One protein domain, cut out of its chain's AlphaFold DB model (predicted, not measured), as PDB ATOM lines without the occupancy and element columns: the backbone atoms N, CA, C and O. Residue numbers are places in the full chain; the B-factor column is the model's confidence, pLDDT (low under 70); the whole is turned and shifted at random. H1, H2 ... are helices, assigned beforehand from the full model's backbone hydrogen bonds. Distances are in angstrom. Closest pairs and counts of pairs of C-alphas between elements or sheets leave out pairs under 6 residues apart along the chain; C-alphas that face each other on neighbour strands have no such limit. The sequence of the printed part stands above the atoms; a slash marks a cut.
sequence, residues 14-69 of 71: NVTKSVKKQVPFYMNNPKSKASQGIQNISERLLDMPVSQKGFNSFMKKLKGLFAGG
ATOM      1  N   ASN A  14     267.222 246.538 243.093       98.31
ATOM      2  CA  ASN A  14     268.036 245.406 242.668       98.31
ATOM      3  C   ASN A  14     268.268 244.417 243.815       98.31
ATOM      4  O   ASN A  14     268.328 243.220 243.550       98.31
ATOM      5  N   VAL A  15     268.288 244.872 245.076       98.56
ATOM      6  CA  VAL A  15     268.389 243.991 246.252       98.56
ATOM      7  C   VAL A  15     267.201 243.031 246.295       98.56
ATOM      8  O   VAL A  15     267.382 241.812 246.261       98.56
ATOM      9  N   THR A  16     265.976 243.560 246.275       98.56
ATOM     10  CA  THR A  16     264.747 242.749 246.308       98.56
ATOM     11  C   THR A  16     264.642 241.824 245.094       98.56
ATOM     12  O   THR A  16     264.287 240.650 245.232       98.56
ATOM     13  N   LYS A  17     264.970 242.321 243.893       98.50
ATOM     14  CA  LYS A  17     264.963 241.520 242.652       98.50
ATOM     15  C   LYS A  17     265.945 240.347 242.731       98.50
ATOM     16  O   LYS A  17     265.609 239.246 242.300       98.50
ATOM     17  N   SER A  18     267.125 240.571 243.297       98.56
ATOM     18  CA  SER A  18     268.165 239.559 243.487       98.56
ATOM     19  C   SER A  18     267.807 238.514 244.537       98.56
ATOM     20  O   SER A  18     267.957 237.322 244.273       98.56
ATOM     21  N   VAL A  19     267.238 238.928 245.674       98.50
ATOM     22  CA  VAL A  19     266.748 238.006 246.715       98.50
ATOM     23  C   VAL A  19     265.704 237.045 246.148       98.50
ATOM     24  O   VAL A  19     265.821 235.837 246.333       98.50
ATOM     25  N   LYS A  20     264.727 237.555 245.385       98.56
ATOM     26  CA  LYS A  20     263.697 236.722 244.733       98.56
ATOM     27  C   LYS A  20     264.277 235.710 243.745       98.56
ATOM     28  O   LYS A  20     263.700 234.647 243.557       98.56
ATOM     29  N   LYS A  21     265.409 236.037 243.116       98.38
ATOM     30  CA  LYS A  21     266.142 235.146 242.206       98.38
ATOM     31  C   LYS A  21     267.104 234.201 242.927       98.38
ATOM     32  O   LYS A  21     267.727 233.383 242.265       98.38
ATOM     33  N   GLN A  22     267.244 234.325 244.249       98.44
ATOM     34  CA  GLN A  22     268.225 233.601 245.059       98.44
ATOM     35  C   GLN A  22     269.670 233.768 244.555       98.44
ATOM     36  O   GLN A  22     270.485 232.854 244.647       98.44
ATOM     37  N   VAL A  23     270.003 234.958 244.046       98.38
ATOM     38  CA  VAL A  23     271.366 235.323 243.636       98.38
ATOM     39  C   VAL A  23     271.779 236.580 244.400       98.38
ATOM     40  O   VAL A  23     271.003 237.534 244.414       98.38
ATOM     41  N   PRO A  24     272.977 236.645 245.012       98.50
ATOM     42  CA  PRO A  24     273.441 237.855 245.688       98.50
ATOM     43  C   PRO A  24     273.379 239.089 244.777       98.50
ATOM     44  O   PRO A  24     273.844 239.044 243.636       98.50
ATOM     45  N   PHE A  25     272.848 240.211 245.276       98.44
ATOM     46  CA  PHE A  25     272.725 241.452 244.490       98.44
ATOM     47  C   PHE A  25     274.075 241.995 244.022       98.44
ATOM     48  O   PHE A  25     274.177 242.518 242.915       98.44
ATOM     49  N   TYR A  26     275.125 241.771 244.813       98.44
ATOM     50  CA  TYR A  26     276.494 242.106 244.445       98.44
ATOM     51  C   TYR A  26     276.965 241.361 243.182       98.44
ATOM     52  O   TYR A  26     277.611 241.949 242.322       98.44
ATOM     53  N   MET A  27     276.584 240.087 243.028       98.12
ATOM     54  CA  MET A  27     276.935 239.271 241.858       98.12
ATOM     55  C   MET A  27     275.994 239.521 240.672       98.12
ATOM     56  O   MET A  27     276.439 239.612 239.533       98.12
ATOM     57  N   ASN A  28     274.690 239.640 240.931       98.00
ATOM     58  CA  ASN A  28     273.666 239.790 239.894       98.00
ATOM     59  C   ASN A  28     273.617 241.211 239.295       98.00
ATOM     60  O   ASN A  28     273.290 241.382 238.125       98.00
ATOM     61  N   ASN A  29     273.924 242.236 240.096       98.00
ATOM     62  CA  ASN A  29     273.888 243.648 239.713       98.00
ATOM     63  C   ASN A  29     275.098 244.403 240.305       98.00
ATOM     64  O   ASN A  29     274.926 245.267 241.168       98.00
ATOM     65  N   PRO A  30     276.332 244.132 239.844       97.62
ATOM     66  CA  PRO A  30     277.554 244.670 240.456       97.62
ATOM     67  C   PRO A  30     277.678 246.199 240.380       97.62
ATOM     68  O   PRO A  30     278.367 246.798 241.193       97.62
ATOM     69  N   LYS A  31     276.976 246.847 239.443       97.69
ATOM     70  CA  LYS A  31     276.959 248.313 239.276       97.69
ATOM     71  C   LYS A  31     275.770 249.005 239.964       97.69
ATOM     72  O   LYS A  31     275.509 250.173 239.694       97.69
ATOM     73  N   SER A  32     274.997 248.278 240.774       98.44
ATOM     74  CA  SER A  32     273.876 248.855 241.529       98.44
ATOM     75  C   SER A  32     274.378 249.771 242.651       98.44
ATOM     76  O   SER A  32     275.534 249.667 243.071       98.44
ATOM     77  N   LYS A  33     273.516 250.655 243.164       98.50
ATOM     78  CA  LYS A  33     273.881 251.566 244.258       98.50
ATOM     79  C   LYS A  33     274.197 250.782 245.530       98.50
ATOM     80  O   LYS A  33     275.172 251.086 246.212       98.50
ATOM     81  N   ALA A  34     273.421 249.732 245.808       98.62
ATOM     82  CA  ALA A  34     273.674 248.847 246.940       98.62
ATOM     83  C   ALA A  34     275.005 248.089 246.796       98.62
ATOM     84  O   ALA A  34     275.768 247.993 247.756       98.62
ATOM     85  N   SER A  35     275.320 247.596 245.594       98.69
ATOM     86  CA  SER A  35     276.597 246.920 245.325       98.69
ATOM     87  C   SER A  35     277.788 247.863 245.491       98.69
ATOM     88  O   SER A  35     278.784 247.468 246.091       98.69
ATOM     89  N   GLN A  36     277.667 249.114 245.037       98.56
ATOM     90  CA  GLN A  36     278.705 250.123 245.248       98.56
ATOM     91  C   GLN A  36     278.900 250.438 246.739       98.56
ATOM     92  O   GLN A  36     280.035 250.556 247.190       98.56
ATOM     93  N   GLY A  37     277.819 250.509 247.525       98.56
ATOM     94  CA  GLY A  37     277.902 250.658 248.984       98.56
ATOM     95  C   GLY A  37     278.675 249.512 249.646       98.56
ATOM     96  O   GLY A  37     279.580 249.753 250.443       98.56
ATOM     97  N   ILE A  38     278.388 248.263 249.256       98.31
ATOM     98  CA  ILE A  38     279.134 247.085 249.725       98.31
ATOM     99  C   ILE A  38     280.610 247.147 249.326       98.31
ATOM    100  O   ILE A  38     281.462 246.860 250.169       98.31
ATOM    101  N   GLN A  39     280.925 247.533 248.086       98.44
ATOM    102  CA  GLN A  39     282.310 247.692 247.635       98.44
ATOM    103  C   GLN A  39     283.059 248.699 248.518       98.44
ATOM    104  O   GLN A  39     284.083 248.350 249.099       98.44
ATOM    105  N   ASN A  40     282.496 249.895 248.715       98.06
ATOM    106  CA  ASN A  40     283.113 250.955 249.517       98.06
ATOM    107  C   ASN A  40     283.317 250.530 250.987       98.06
ATOM    108  O   ASN A  40     284.357 250.805 251.586       98.06
ATOM    109  N   ILE A  41     282.332 249.843 251.581       98.06
ATOM    110  CA  ILE A  41     282.439 249.292 252.943       98.06
ATOM    111  C   ILE A  41     283.564 248.255 253.017       98.06
ATOM    112  O   ILE A  41     284.332 248.242 253.979       98.06
ATOM    113  N   SER A  42     283.662 247.388 252.008       97.50
ATOM    114  CA  SER A  42     284.647 246.307 251.964       97.50
ATOM    115  C   SER A  42     286.065 246.854 251.822       97.50
ATOM    116  O   SER A  42     286.943 246.446 252.574       97.50
ATOM    117  N   GLU A  43     286.274 247.821 250.926       97.12
ATOM    118  CA  GLU A  43     287.546 248.541 250.774       97.12
ATOM    119  C   GLU A  43     287.973 249.177 252.099       97.12
ATOM    120  O   GLU A  43     289.076 248.933 252.583       97.12
ATOM    121  N   ARG A  44     287.057 249.885 252.768       95.62
ATOM    122  CA  ARG A  44     287.360 250.505 254.058       95.62
ATOM    123  C   ARG A  44     287.715 249.492 255.142       95.62
ATOM    124  O   ARG A  44     288.609 249.758 255.936       95.62
ATOM    125  N   LEU A  45     287.017 248.356 255.209       94.56
ATOM    126  CA  LEU A  45     287.336 247.287 256.161       94.56
ATOM    127  C   LEU A  45     288.727 246.698 255.916       94.56
ATOM    128  O   LEU A  45     289.420 246.377 256.879       94.56
ATOM    129  N   LEU A  46     289.122 246.549 254.651       94.44
ATOM    130  CA  LEU A  46     290.433 246.022 254.275       94.44
ATOM    131  C   LEU A  46     291.568 246.993 254.620       94.44
ATOM    132  O   LEU A  46     292.648 246.543 254.997       94.44
ATOM    133  N   ASP A  47     291.302 248.299 254.576       93.38
ATOM    134  CA  ASP A  47     292.262 249.342 254.950       93.38
ATOM    135  C   ASP A  47     292.367 249.571 256.469       93.38
ATOM    136  O   ASP A  47     293.272 250.267 256.945       93.38
ATOM    137  N   MET A  48     291.453 249.014 257.271       91.50
ATOM    138  CA  MET A  48     291.488 249.193 258.723       91.50
ATOM    139  C   MET A  48     292.698 248.482 259.354       91.50
ATOM    140  O   MET A  48     293.009 247.339 259.015       91.50
ATOM    141  N   PRO A  49     293.358 249.106 260.351       88.56
ATOM    142  CA  PRO A  49     294.502 248.503 261.015       88.56
ATOM    143  C   PRO A  49     294.091 247.216 261.737       88.56
ATOM    144  O   PRO A  49     293.282 247.221 262.671       88.56
ATOM    145  N   VAL A  50     294.687 246.097 261.333       81.75
ATOM    146  CA  VAL A  50     294.429 244.799 261.956       81.75
ATOM    147  C   VAL A  50     295.193 244.706 263.274       81.75
ATOM    148  O   VAL A  50     296.421 244.642 263.312       81.75
ATOM    149  N   SER A  51     294.463 244.644 264.390       76.50
ATOM    150  CA  SER A  51     295.052 244.247 265.670       76.50
ATOM    151  C   SER A  51     295.445 242.771 265.588       76.50
ATOM    152  O   SER A  51     294.573 241.912 265.455       76.50
ATOM    153  N   GLN A  52     296.742 242.459 265.680       69.62
ATOM    154  CA  GLN A  52     297.238 241.081 265.749       69.62
ATOM    155  C   GLN A  52     296.778 240.408 267.052       69.62
ATOM    156  O   GLN A  52     297.489 240.357 268.053       69.62
ATOM    157  N   LYS A  53     295.551 239.887 267.061       75.81
ATOM    158  CA  LYS A  53     295.035 239.002 268.107       75.81
ATOM    159  C   LYS A  53     294.939 237.605 267.518       75.81
ATOM    160  O   LYS A  53     294.126 237.351 266.639       75.81
ATOM    161  N   GLY A  54     295.800 236.710 267.994       81.31
ATOM    162  CA  GLY A  54     295.846 235.333 267.515       81.31
ATOM    163  C   GLY A  54     294.631 234.500 267.935       81.31
ATOM    164  O   GLY A  54     293.825 234.899 268.782       81.31
ATOM    165  N   PHE A  55     294.562 233.285 267.392       85.00
ATOM    166  CA  PHE A  55     293.519 232.285 267.646       85.00
ATOM    167  C   PHE A  55     293.219 232.060 269.140       85.00
ATOM    168  O   PHE A  55     292.058 231.944 269.535       85.00
ATOM    169  N   ASN A  56     294.241 232.109 270.002       87.38
ATOM    170  CA  ASN A  56     294.088 231.972 271.456       87.38
ATOM    171  C   ASN A  56     293.185 233.060 272.067       87.38
ATOM    172  O   ASN A  56     292.393 232.776 272.967       87.38
ATOM    173  N   SER A  57     293.255 234.301 271.564       87.06
ATOM    174  CA  SER A  57     292.382 235.387 272.023       87.06
ATOM    175  C   SER A  57     290.937 235.185 271.573       87.06
ATOM    176  O   SER A  57     290.027 235.577 272.304       87.06
ATOM    177  N   PHE A  58     290.721 234.606 270.390       89.06
ATOM    178  CA  PHE A  58     289.387 234.268 269.901       89.06
ATOM    179  C   PHE A  58     288.775 233.139 270.738       89.06
ATOM    180  O   PHE A  58     287.699 233.314 271.304       89.06
ATOM    181  N   MET A  59     289.506 232.037 270.929       91.62
ATOM    182  CA  MET A  59     289.055 230.895 271.730       91.62
ATOM    183  C   MET A  59     288.767 231.260 273.189       91.62
ATOM    184  O   MET A  59     287.778 230.795 273.752       91.62
ATOM    185  N   LYS A  60     289.584 232.125 273.809       90.00
ATOM    186  CA  LYS A  60     289.329 232.612 275.174       90.00
ATOM    187  C   LYS A  60     288.006 233.380 275.265       90.00
ATOM    188  O   LYS A  60     287.254 233.168 276.213       90.00
ATOM    189  N   LYS A  61     287.703 234.234 274.280       87.94
ATOM    190  CA  LYS A  61     286.416 234.946 274.204       87.94
ATOM    191  C   LYS A  61     285.255 233.985 273.965       87.94
ATOM    192  O   LYS A  61     284.258 234.072 274.668       87.94
ATOM    193  N   LEU A  62     285.412 233.055 273.023       91.44
ATOM    194  CA  LEU A  62     284.388 232.070 272.685       91.44
ATOM    195  C   LEU A  62     284.008 231.227 273.908       91.44
ATOM    196  O   LEU A  62     282.840 231.156 274.267       91.44
ATOM    197  N   LYS A  63     285.000 230.673 274.616       91.31
ATOM    198  CA  LYS A  63     284.773 229.925 275.861       91.31
ATOM    199  C   LYS A  63     284.100 230.776 276.936       91.31
ATOM    200  O   LYS A  63     283.208 230.277 277.602       91.31
ATOM    201  N   GLY A  64     284.490 232.043 277.090       88.69
ATOM    202  CA  GLY A  64     283.850 232.955 278.044       88.69
ATOM    203  C   GLY A  64     282.364 233.193 277.758       88.69
ATOM    204  O   GLY A  64     281.574 233.255 278.692       88.69
ATOM    205  N   LEU A  65     281.972 233.260 276.480       88.94
ATOM    206  CA  LEU A  65     280.570 233.413 276.075       88.94
ATOM    207  C   LEU A  65     279.735 232.156 276.363       88.94
ATOM    208  O   LEU A  65     278.591 232.276 276.781       88.94
ATOM    209  N   PHE A  66     280.305 230.962 276.177       85.69
ATOM    210  CA  PHE A  66     279.588 229.697 276.395       85.69
ATOM    211  C   PHE A  66     279.662 229.166 277.833       85.69
ATOM    212  O   PHE A  66     278.772 228.440 278.255       85.69
ATOM    213  N   ALA A  67     280.687 229.533 278.605       77.94
ATOM    214  CA  ALA A  67     280.811 229.152 280.012       77.94
ATOM    215  C   ALA A  67     279.975 230.042 280.953       77.94
ATOM    216  O   ALA A  67     279.697 229.637 282.075       77.94
ATOM    217  N   GLY A  68     279.574 231.239 280.506       61.09
ATOM    218  CA  GLY A  68     278.705 232.157 281.255       61.09
ATOM    219  C   GLY A  68     277.201 231.966 281.017       61.09
ATOM    220  O   GLY A  68     276.416 232.711 281.585       61.09
ATOM    221  N   GLY A  69     276.791 231.000 280.183       55.06
ATOM    222  CA  GLY A  69     275.384 230.706 279.859       55.06
ATOM    223  C   GLY A  69     274.694 229.715 280.806       55.06
ATOM    224  O   GLY A  69     273.674 229.139 280.440       55.06
TER     225      GLY A  69
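AT A GLANCE: This is residues 14 to 69 of the 71 residues of an uncharacterized protein of bioreactor metagenome (UniProt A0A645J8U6). The model is an open arch: the longest helix, H3, runs from a small cluster of H1, H2 and its own first residues toward a lone helix, H4, at the other end. The link of residues 48 to 54 joins H3 to H4, which packs on no other helix, and the space under the arch is empty. The printed part has 56 residues with four named helices, in the order H1, H2, H3, H4, and no named strand; its class is all helix. It is extended, with a radius of gyration of the C-alphas of 17.7 A, and flat, spanning 42 by 29 by 13 A.

IN THESE COORDINATES: H3, residues 33 to 47, is 21.4 A long from first to last C-alpha and begins at C-alpha 33, (273.881, 251.566, 244.258). H2 is residues 25 to 28, 5.0 A. H1, residues 14 to 20, is 9.9 A long and begins at C-alpha 14, (268.036, 245.406, 242.668). H4, residues 55 to 67, is 18.0 A long and ends at C-alpha 67, (280.811, 229.152, 280.012).

HOW THE PARTS SIT: H3 touches H2 with residues 34 to 38 alone; their closest C-alphas, those of Ser 35 and Tyr 26, are 4.9 A apart. H2 also touches H1, where the closest C-alphas, those of Phe 25 and Ser 18, are 5.0 A apart. H1 and H3 are close but not clearly touching, their closest C-alphas, Val 15 and Ala 34, being 7.2 A apart. Their lines are about perpendicular, at 82 degrees. H4 is apart from H1, H2 and H3. In H1, H3 and H4 every O i to N i+4 pair is within hydrogen-bond range; H2 is too short for such a pair.

THE WHOLE: The two C-alphas farthest apart, those of Lys 31 and Ala 67, are 45.2 A apart. Residues 40 to 69 stand free, of which 40 to 47 belong to H3 and 55 to 67 to H4. The printed part has no cut. The links H1 to H2 and H2 to H3 are tight, H3 to H4 is short, and no link is long. The mean pLDDT of the printed part is 92.0; residue 52 and residues 68 to 69 are under 70.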